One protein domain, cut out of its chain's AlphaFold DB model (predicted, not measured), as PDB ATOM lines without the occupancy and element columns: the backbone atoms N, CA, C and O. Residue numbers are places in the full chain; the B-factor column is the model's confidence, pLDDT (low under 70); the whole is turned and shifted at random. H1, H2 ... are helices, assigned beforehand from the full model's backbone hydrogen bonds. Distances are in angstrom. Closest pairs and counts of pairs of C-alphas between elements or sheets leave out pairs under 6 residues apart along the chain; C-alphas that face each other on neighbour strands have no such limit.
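What this domain is: This is residues 177 to 251 of the 464 residues of a protein of Araneus ventricosus (UniProt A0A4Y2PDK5). There is little regular structure here: an open, elongated chain has a long looped stretch, residues 177 to 203, at one end, the long helix H3 at the other, and the small helices H1 and H2 between them. Residues 241 to 251 of H3 stick out. The printed part has 75 residues, 29 of them in three named helices, H1, H2, H3 in chain order, with no named strand; the class is all helix. It is extended, with a radius of gyration of the C-alphas of 17.6 A and spans of 47 by 28 by 24 A.

How they stand to each other: Start at H3, residues 233 to 251, which is apart from H2, residues 214 to 219, and from H1, residues 209 to 212. H1 and H2 are close but not clearly touching; their closest C-alphas, of Glu 210 and Tyr 216, are 7.1 A apart. In H2 and H3 every O i to N i+4 pair is within hydrogen-bond range; H1 is too short for such a pair. Residues 183 to 184 pair with 195 to 196, antiparallel.

Where its parts are: Find C-alpha 233 at (-70.776, 14.910, 106.966); from there H3 runs 27.3 A to C-alpha 251 at (-89.016, 34.627, 101.889). H2 measures 8.5 A and H1 5.1 A.

The domain as a whole: Look for the two farthest C-alphas at Lys 192 and Glu 249, 50.6 A apart. The printed part has no cut. The link from H2 to H3 is long. No printed residue is under 70 in pLDDT.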
ATOM      1  N   VAL A 177     -42.975  31.417 111.141       84.12
ATOM      2  CA  VAL A 177     -43.916  32.484 110.810       84.12
ATOM      3  C   VAL A 177     -44.297  32.373 109.324       84.12
ATOM      4  O   VAL A 177     -43.410  32.431 108.472       84.12
ATOM      5  N   PRO A 178     -45.593  32.228 108.971       85.81
ATOM      6  CA  PRO A 178     -46.024  32.191 107.572       85.81
ATOM      7  C   PRO A 178     -45.536  33.399 106.752       85.81
ATOM      8  O   PRO A 178     -45.460  34.506 107.296       85.81
ATOM      9  N   PRO A 179     -45.268  33.234 105.443       86.81
ATOM     10  CA  PRO A 179     -44.752  34.309 104.603       86.81
ATOM     11  C   PRO A 179     -45.720  35.499 104.535       86.81
ATOM     12  O   PRO A 179     -46.941  35.333 104.487       86.81
ATOM     13  N   GLY A 180     -45.167  36.711 104.500       87.75
ATOM     14  CA  GLY A 180     -45.931  37.947 104.350       87.75
ATOM     15  C   GLY A 180     -45.345  39.124 105.124       87.75
ATOM     16  O   GLY A 180     -44.347  39.000 105.830       87.75
ATOM     17  N   HIS A 181     -45.998  40.279 104.999       90.00
ATOM     18  CA  HIS A 181     -45.644  41.486 105.741       90.00
ATOM     19  C   HIS A 181     -46.407  41.518 107.066       90.00
ATOM     20  O   HIS A 181     -47.631  41.677 107.087       90.00
ATOM     21  N   TRP A 182     -45.670  41.367 108.161       91.75
ATOM     22  CA  TRP A 182     -46.210  41.347 109.514       91.75
ATOM     23  C   TRP A 182     -46.016  42.683 110.220       91.75
ATOM     24  O   TRP A 182     -45.042  43.398 109.993       91.75
ATOM     25  N   ARG A 183     -46.959  43.004 111.100       93.94
ATOM     26  CA  ARG A 183     -46.935  44.154 112.000       93.94
ATOM     27  C   ARG A 183     -46.956  43.644 113.433       93.94
ATOM     28  O   ARG A 183     -47.696  42.707 113.741       93.94
ATOM     29  N   LEU A 184     -46.171  44.272 114.300       92.75
ATOM     30  CA  LEU A 184     -46.237  44.017 115.732       92.75
ATOM     31  C   LEU A 184     -47.574  44.547 116.277       92.75
ATOM     32  O   LEU A 184     -47.966  45.679 115.994       92.75
ATOM     33  N   GLY A 185     -48.296  43.701 117.004       92.88
ATOM     34  CA  GLY A 185     -49.501  44.062 117.742       92.88
ATOM     35  C   GLY A 185     -49.186  44.589 119.141       92.88
ATOM     36  O   GLY A 185     -48.040  44.586 119.583       92.88
ATOM     37  N   VAL A 186     -50.230  45.014 119.852       93.38
ATOM     38  CA  VAL A 186     -50.125  45.445 121.254       93.38
ATOM     39  C   VAL A 186     -49.566  44.298 122.104       93.38
ATOM     40  O   VAL A 186     -50.004  43.153 121.969       93.38
ATOM     41  N   SER A 187     -48.596  44.596 122.968       93.50
ATOM     42  CA  SER A 187     -48.033  43.625 123.908       93.50
ATOM     43  C   SER A 187     -49.094  43.143 124.902       93.50
ATOM     44  O   SER A 187     -49.978  43.890 125.320       93.50
ATOM     45  N   HIS A 188     -49.028  41.869 125.283       93.94
ATOM     46  CA  HIS A 188     -49.997  41.265 126.193       93.94
ATOM     47  C   HIS A 188     -49.285  40.272 127.122       93.94
ATOM     48  O   HIS A 188     -48.517  39.446 126.627       93.94
ATOM     49  N   PRO A 189     -49.547  40.276 128.446       94.44
ATOM     50  CA  PRO A 189     -48.735  39.546 129.431       94.44
ATOM     51  C   PRO A 189     -48.698  38.021 129.241       94.44
ATOM     52  O   PRO A 189     -47.810  37.359 129.761       94.44
ATOM     53  N   LYS A 190     -49.642  37.445 128.482       93.00
ATOM     54  CA  LYS A 190     -49.684  36.000 128.176       93.00
ATOM     55  C   LYS A 190     -48.909  35.593 126.909       93.00
ATOM     56  O   LYS A 190     -49.026  34.446 126.488       93.00
ATOM     57  N   SER A 191     -48.187  36.503 126.252       89.62
ATOM     58  CA  SER A 191     -47.535  36.243 124.957       89.62
ATOM     59  C   SER A 191     -46.281  37.096 124.759       89.62
ATOM     60  O   SER A 191     -46.371  38.315 124.869       89.62
ATOM     61  N   LYS A 192     -45.154  36.475 124.365       89.56
ATOM     62  CA  LYS A 192     -43.888  37.170 124.043       89.56
ATOM     63  C   LYS A 192     -44.093  38.310 123.026       89.56
ATOM     64  O   LYS A 192     -43.593  39.411 123.216       89.56
ATOM     65  N   ALA A 193     -44.860  38.046 121.966       90.81
ATOM     66  CA  ALA A 193     -45.271  39.022 120.960       90.81
ATOM     67  C   ALA A 193     -46.623  38.623 120.346       90.81
ATOM     68  O   ALA A 193     -46.963  37.439 120.292       90.81
ATOM     69  N   ILE A 194     -47.374  39.605 119.840       91.88
ATOM     70  CA  ILE A 194     -48.541  39.386 118.977       91.88
ATOM     71  C   ILE A 194     -48.164  39.855 117.574       91.88
ATOM     72  O   ILE A 194     -47.762  41.002 117.402       91.88
ATOM     73  N   LEU A 195     -48.299  38.993 116.566       92.38
ATOM     74  CA  LEU A 195     -48.027  39.337 115.168       92.38
ATOM     75  C   LEU A 195     -49.337  39.420 114.378       92.38
ATOM     76  O   LEU A 195     -50.189  38.534 114.458       92.38
ATOM     77  N   LEU A 196     -49.495  40.491 113.600       93.00
ATOM     78  CA  LEU A 196     -50.684  40.799 112.806       93.00
ATOM     79  C   LEU A 196     -50.315  40.913 111.322       93.00
ATOM     80  O   LEU A 196     -49.369  41.613 110.970       93.00
ATOM     81  N   ARG A 197     -51.084  40.278 110.433       93.50
ATOM     82  CA  ARG A 197     -51.008  40.496 108.978       93.50
ATOM     83  C   ARG A 197     -52.405  40.562 108.370       93.50
ATOM     84  O   ARG A 197     -53.358  40.036 108.946       93.50
ATOM     85  N   PHE A 198     -52.521  41.153 107.184       92.81
ATOM     86  CA  PHE A 198     -53.701  40.940 106.346       92.81
ATOM     87  C   PHE A 198     -53.684  39.519 105.775       92.81
ATOM     88  O   PHE A 198     -52.623  39.003 105.428       92.81
ATOM     89  N   ALA A 199     -54.861  38.899 105.673       92.12
ATOM     90  CA  ALA A 199     -54.995  37.571 105.087       92.12
ATOM     91  C   ALA A 199     -54.690  37.610 103.581       92.12
ATOM     92  O   ALA A 199     -55.270  38.408 102.841       92.12
ATOM     93  N   THR A 200     -53.796  36.737 103.126       92.50
ATOM     94  CA  THR A 200     -53.452  36.575 101.709       92.50
ATOM     95  C   THR A 200     -54.428  35.621 101.009       92.50
ATOM     96  O   THR A 200     -55.279  34.984 101.633       92.50
ATOM     97  N   LYS A 201     -54.303  35.468  99.682       91.56
ATOM     98  CA  LYS A 201     -55.065  34.450  98.931       91.56
ATOM     99  C   LYS A 201     -54.642  33.017  99.278       91.56
ATOM    100  O   LYS A 201     -55.376  32.084  98.938       91.56
ATOM    101  N   ASP A 202     -53.503  32.850  99.939       89.56
ATOM    102  CA  ASP A 202     -52.912  31.561 100.305       89.56
ATOM    103  C   ASP A 202     -53.295  31.147 101.733       89.56
ATOM    104  O   ASP A 202     -53.242  29.964 102.066       89.56
ATOM    105  N   ASP A 203     -53.838  32.086 102.520       90.06
ATOM    106  CA  ASP A 203     -54.390  31.895 103.869       90.06
ATOM    107  C   ASP A 203     -55.750  31.166 103.858       90.06
ATOM    108  O   ASP A 203     -56.750  31.569 104.462       90.06
ATOM    109  N   LYS A 204     -55.794  30.041 103.144       88.94
ATOM    110  CA  LYS A 204     -56.936  29.137 103.041       88.94
ATOM    111  C   LYS A 204     -56.824  28.042 104.096       88.94
ATOM    112  O   LYS A 204     -55.778  27.429 104.292       88.94
ATOM    113  N   LYS A 205     -57.948  27.718 104.740       89.00
ATOM    114  CA  LYS A 205     -58.028  26.543 105.618       89.00
ATOM    115  C   LYS A 205     -57.773  25.282 104.793       89.00
ATOM    116  O   LYS A 205     -58.519  25.017 103.851       89.00
ATOM    117  N   LEU A 206     -56.770  24.493 105.184       87.88
ATOM    118  CA  LEU A 206     -56.465  23.214 104.541       87.88
ATOM    119  C   LEU A 206     -57.708  22.299 104.502       87.88
ATOM    120  O   LEU A 206     -58.514  22.306 105.446       87.88
ATOM    121  N   PRO A 207     -57.888  21.486 103.445       88.69
ATOM    122  CA  PRO A 207     -59.004  20.555 103.363       88.69
ATOM    123  C   PRO A 207     -58.970  19.590 104.553       88.69
ATOM    124  O   PRO A 207     -57.972  18.934 104.832       88.69
ATOM    125  N   GLY A 208     -60.072  19.527 105.303       88.25
ATOM    126  CA  GLY A 208     -60.146  18.720 106.522       88.25
ATOM    127  C   GLY A 208     -59.538  19.356 107.780       88.25
ATOM    128  O   GLY A 208     -59.651  18.740 108.835       88.25
ATOM    129  N   ALA A 209     -59.009  20.588 107.741       89.31
ATOM    130  CA  ALA A 209     -58.534  21.302 108.938       89.31
ATOM    131  C   ALA A 209     -59.607  21.389 110.042       89.31
ATOM    132  O   ALA A 209     -59.305  21.255 111.222       89.31
ATOM    133  N   GLU A 210     -60.885  21.510 109.665       86.81
ATOM    134  CA  GLU A 210     -62.011  21.465 110.609       86.81
ATOM    135  C   GLU A 210     -62.078  20.145 111.404       86.81
ATOM    136  O   GLU A 210     -62.505  20.153 112.552       86.81
ATOM    137  N   LYS A 211     -61.649  19.016 110.814       88.56
ATOM    138  CA  LYS A 211     -61.603  17.704 111.484       88.56
ATOM    139  C   LYS A 211     -60.378  17.522 112.385       88.56
ATOM    140  O   LYS A 211     -60.417  16.672 113.260       88.56
ATOM    141  N   ARG A 212     -59.297  18.269 112.138       89.88
ATOM    142  CA  ARG A 212     -58.045  18.227 112.919       89.88
ATOM    143  C   ARG A 212     -57.968  19.342 113.972       89.88
ATOM    144  O   ARG A 212     -57.010  19.421 114.729       89.88
ATOM    145  N   SER A 213     -58.965  20.228 114.018       89.88
ATOM    146  CA  SER A 213     -58.993  21.369 114.930       89.88
ATOM    147  C   SER A 213     -59.402  20.951 116.345       89.88
ATOM    148  O   SER A 213     -60.590  20.803 116.640       89.88
ATOM    149  N   GLN A 214     -58.418  20.863 117.243       91.25
ATOM    150  CA  GLN A 214     -58.637  20.699 118.687       91.25
ATOM    151  C   GLN A 214     -59.571  21.786 119.259       91.25
ATOM    152  O   GLN A 214     -60.395  21.514 120.131       91.25
ATOM    153  N   TYR A 215     -59.517  23.012 118.720       90.31
ATOM    154  CA  TYR A 215     -60.425  24.097 119.107       90.31
ATOM    155  C   TYR A 215     -61.900  23.732 118.866       90.31
ATOM    156  O   TYR A 215     -62.717  23.853 119.779       90.31
ATOM    157  N   TYR A 216     -62.261  23.225 117.678       90.62
ATOM    158  CA  TYR A 216     -63.641  22.791 117.413       90.62
ATOM    159  C   TYR A 216     -64.019  21.514 118.179       90.62
ATOM    160  O   TYR A 216     -65.195  21.307 118.470       90.62
ATOM    161  N   GLN A 217     -63.046  20.689 118.573       89.94
ATOM    162  CA  GLN A 217     -63.289  19.562 119.472       89.94
ATOM    163  C   GLN A 217     -63.700  20.047 120.876       89.94
ATOM    164  O   GLN A 217     -64.748  19.628 121.368       89.94
ATOM    165  N   LYS A 218     -62.947  20.988 121.471       93.56
ATOM    166  CA  LYS A 218     -63.161  21.515 122.836       93.56
ATOM    167  C   LYS A 218     -64.334  22.503 122.950       93.56
ATOM    168  O   LYS A 218     -65.155  22.392 123.865       93.56
ATOM    169  N   TYR A 219     -64.431  23.460 122.026       91.62
ATOM    170  CA  TYR A 219     -65.387  24.578 122.084       91.62
ATOM    171  C   TYR A 219     -66.559  24.453 121.100       91.62
ATOM    172  O   TYR A 219     -67.585  25.099 121.296       91.62
ATOM    173  N   GLY A 220     -66.450  23.584 120.092       92.06
ATOM    174  CA  GLY A 220     -67.471  23.394 119.060       92.06
ATOM    175  C   GLY A 220     -67.348  24.340 117.874       92.06
ATOM    176  O   GLY A 220     -66.654  25.353 117.924       92.06
ATOM    177  N   ASN A 221     -67.995  23.988 116.759       89.62
ATOM    178  CA  ASN A 221     -67.934  24.789 115.533       89.62
ATOM    179  C   ASN A 221     -69.082  25.823 115.484       89.62
ATOM    180  O   ASN A 221     -70.246  25.421 115.351       89.62
ATOM    181  N   PRO A 222     -68.796  27.144 115.496       87.50
ATOM    182  CA  PRO A 222     -69.826  28.188 115.451       87.50
ATOM    183  C   PRO A 222     -70.747  28.096 114.225       87.50
ATOM    184  O   PRO A 222     -71.948  28.336 114.329       87.50
ATOM    185  N   ASN A 223     -70.222  27.661 113.071       84.69
ATOM    186  CA  ASN A 223     -70.999  27.527 111.829       84.69
ATOM    187  C   ASN A 223     -72.105  26.464 111.910       84.69
ATOM    188  O   ASN A 223     -73.029  26.464 111.095       84.69
ATOM    189  N   TYR A 224     -72.008  25.566 112.889       86.88
ATOM    190  CA  TYR A 224     -72.957  24.494 113.154       86.88
ATOM    191  C   TYR A 224     -73.564  24.630 114.557       86.88
ATOM    192  O   TYR A 224     -73.775  23.630 115.232       86.88
ATOM    193  N   GLY A 225     -73.824  25.863 115.010       85.94
ATOM    194  CA  GLY A 225     -74.538  26.120 116.266       85.94
ATOM    195  C   GLY A 225     -73.750  25.761 117.528       85.94
ATOM    196  O   GLY A 225     -74.353  25.387 118.526       85.94
ATOM    197  N   GLY A 226     -72.414  25.813 117.478       89.50
ATOM    198  CA  GLY A 226     -71.561  25.550 118.641       89.50
ATOM    199  C   GLY A 226     -71.473  24.077 119.047       89.50
ATOM    200  O   GLY A 226     -70.990  23.775 120.136       89.50
ATOM    201  N   LEU A 227     -71.913  23.137 118.200       87.75
ATOM    202  CA  LEU A 227     -71.778  21.712 118.502       87.75
ATOM    203  C   LEU A 227     -70.300  21.319 118.664       87.75
ATOM    204  O   LEU A 227     -69.512  21.453 117.723       87.75
ATOM    205  N   LYS A 228     -69.966  20.824 119.863       89.44
ATOM    206  CA  LYS A 228     -68.662  20.264 120.249       89.44
ATOM    207  C   LYS A 228     -68.374  18.940 119.536       89.44
ATOM    208  O   LYS A 228     -69.294  18.188 119.204       89.44
ATOM    209  N   GLY A 229     -67.088  18.654 119.336       86.19
ATOM    210  CA  GLY A 229     -66.613  17.421 118.706       86.19
ATOM    211  C   GLY A 229     -66.739  17.379 117.177       86.19
ATOM    212  O   GLY A 229     -67.175  18.322 116.513       86.19
ATOM    213  N   LEU A 230     -66.333  16.249 116.591       84.00
ATOM    214  CA  LEU A 230     -66.293  16.072 115.139       84.00
ATOM    215  C   LEU A 230     -67.691  15.824 114.557       84.00
ATOM    216  O   LEU A 230     -68.271  14.744 114.665       84.00
ATOM    217  N   ILE A 231     -68.232  16.831 113.875       84.94
ATOM    218  CA  ILE A 231     -69.550  16.740 113.241       84.94
ATOM    219  C   ILE A 231     -69.445  15.921 111.942       84.94
ATOM    220  O   ILE A 231     -68.746  16.303 110.999       84.94
ATOM    221  N   SER A 232     -70.183  14.808 111.863       87.44
ATOM    222  CA  SER A 232     -70.224  13.954 110.668       87.44
ATOM    223  C   SER A 232     -70.781  14.689 109.439       87.44
ATOM    224  O   SER A 232     -71.635  15.573 109.550       87.44
ATOM    225  N   SER A 233     -70.339  14.302 108.237       87.12
ATOM    226  CA  SER A 233     -70.776  14.910 106.966       87.12
ATOM    227  C   SER A 233     -72.299  14.863 106.780       87.12
ATOM    228  O   SER A 233     -72.907  15.850 106.369       87.12
ATOM    229  N   SER A 234     -72.931  13.750 107.166       89.00
ATOM    230  CA  SER A 234     -74.392  13.594 107.182       89.00
ATOM    231  C   SER A 234     -75.073  14.621 108.101       89.00
ATOM    232  O   SER A 234     -76.025  15.290 107.693       89.00
ATOM    233  N   ARG A 235     -74.542  14.827 109.317       87.38
ATOM    234  CA  ARG A 235     -75.079  15.803 110.280       87.38
ATOM    235  C   ARG A 235     -74.890  17.246 109.790       87.38
ATOM    236  O   ARG A 235     -75.833  18.029 109.891       87.38
ATOM    237  N   LYS A 236     -73.745  17.571 109.174       90.00
ATOM    238  CA  LYS A 236     -73.497  18.869 108.505       90.00
ATOM    239  C   LYS A 236     -74.517  19.140 107.401       90.00
ATOM    240  O   LYS A 236     -75.198  20.162 107.441       90.00
ATOM    241  N   ARG A 237     -74.699  18.186 106.478       88.81
ATOM    242  CA  ARG A 237     -75.688  18.266 105.388       88.81
ATOM    243  C   ARG A 237     -77.113  18.448 105.918       88.81
ATOM    244  O   ARG A 237     -77.857  19.256 105.371       88.81
ATOM    245  N   LYS A 238     -77.500  17.740 106.989       90.56
ATOM    246  CA  LYS A 238     -78.828  17.884 107.612       90.56
ATOM    247  C   LYS A 238     -79.046  19.290 108.184       90.56
ATOM    248  O   LYS A 238     -80.110  19.862 107.966       90.56
ATOM    249  N   MET A 239     -78.052  19.861 108.871       88.62
ATOM    250  CA  MET A 239     -78.149  21.217 109.433       88.62
ATOM    251  C   MET A 239     -78.152  22.306 108.353       88.62
ATOM    252  O   MET A 239     -78.961  23.226 108.428       88.62
ATOM    253  N   GLN A 240     -77.328  22.174 107.309       88.00
ATOM    254  CA  GLN A 240     -77.358  23.082 106.155       88.00
ATOM    255  C   GLN A 240     -78.713  23.029 105.432       88.00
ATOM    256  O   GLN A 240     -79.299  24.068 105.150       88.00
ATOM    257  N   ALA A 241     -79.268  21.833 105.207       89.06
ATOM    258  CA  ALA A 241     -80.591  21.684 104.600       89.06
ATOM    259  C   ALA A 241     -81.714  22.297 105.460       89.06
ATOM    260  O   ALA A 241     -82.635  22.894 104.909       89.06
ATOM    261  N   ALA A 242     -81.637  22.185 106.791       87.81
ATOM    262  CA  ALA A 242     -82.585  22.837 107.698       87.81
ATOM    263  C   ALA A 242     -82.476  24.371 107.637       87.81
ATOM    264  O   ALA A 242     -83.494  25.046 107.512       87.81
ATOM    265  N   ARG A 243     -81.251  24.916 107.635       87.12
ATOM    266  CA  ARG A 243     -81.009  26.360 107.491       87.12
ATOM    267  C   ARG A 243     -81.526  26.894 106.154       87.12
ATOM    268  O   ARG A 243     -82.210  27.908 106.135       87.12
ATOM    269  N   ASN A 244     -81.264  26.192 105.051       87.56
ATOM    270  CA  ASN A 244     -81.735  26.605 103.727       87.56
ATOM    271  C   ASN A 244     -83.271  26.581 103.625       87.56
ATOM    272  O   ASN A 244     -83.838  27.454 102.980       87.56
ATOM    273  N   ARG A 245     -83.950  25.634 104.291       87.06
ATOM    274  CA  ARG A 245     -85.423  25.624 104.378       87.06
ATOM    275  C   ARG A 245     -85.961  26.847 105.109       87.06
ATOM    276  O   ARG A 245     -86.802  27.526 104.549       87.06
ATOM    277  N   GLN A 246     -85.408  27.180 106.277       85.50
ATOM    278  CA  GLN A 246     -85.809  28.373 107.037       85.50
ATOM    279  C   GLN A 246     -85.599  29.678 106.256       85.50
ATOM    280  O   GLN A 246     -86.365  30.620 106.416       85.50
ATOM    281  N   VAL A 247     -84.558  29.748 105.417       84.69
ATOM    282  CA  VAL A 247     -84.332  30.894 104.523       84.69
ATOM    283  C   VAL A 247     -85.444  30.982 103.471       84.69
ATOM    284  O   VAL A 247     -86.007  32.054 103.287       84.69
ATOM    285  N   VAL A 248     -85.799  29.866 102.823       81.94
ATOM    286  CA  VAL A 248     -86.887  29.823 101.826       81.94
ATOM    287  C   VAL A 248     -88.253  30.114 102.456       81.94
ATOM    288  O   VAL A 248     -88.999  30.917 101.908       81.94
ATOM    289  N   GLU A 249     -88.564  29.506 103.604       78.38
ATOM    290  CA  GLU A 249     -89.838  29.682 104.319       78.38
ATOM    291  C   GLU A 249     -90.080  31.161 104.659       78.38
ATOM    292  O   GLU A 249     -91.125  31.698 104.293       78.38
ATOM    293  N   LYS A 250     -89.075  31.859 105.210       81.38
ATOM    294  CA  LYS A 250     -89.158  33.303 105.487       81.38
ATOM    295  C   LYS A 250     -89.460  34.139 104.243       81.38
ATOM    296  O   LYS A 250     -90.384  34.942 104.267       81.38
ATOM    297  N   PHE A 251     -88.747  33.905 103.138       73.50
ATOM    298  CA  PHE A 251     -89.016  34.627 101.889       73.50
ATOM    299  C   PHE A 251     -90.433  34.368 101.349       73.50
ATOM    300  O   PHE A 251     -91.044  35.280 100.792       73.50
TER     301      PHE A 251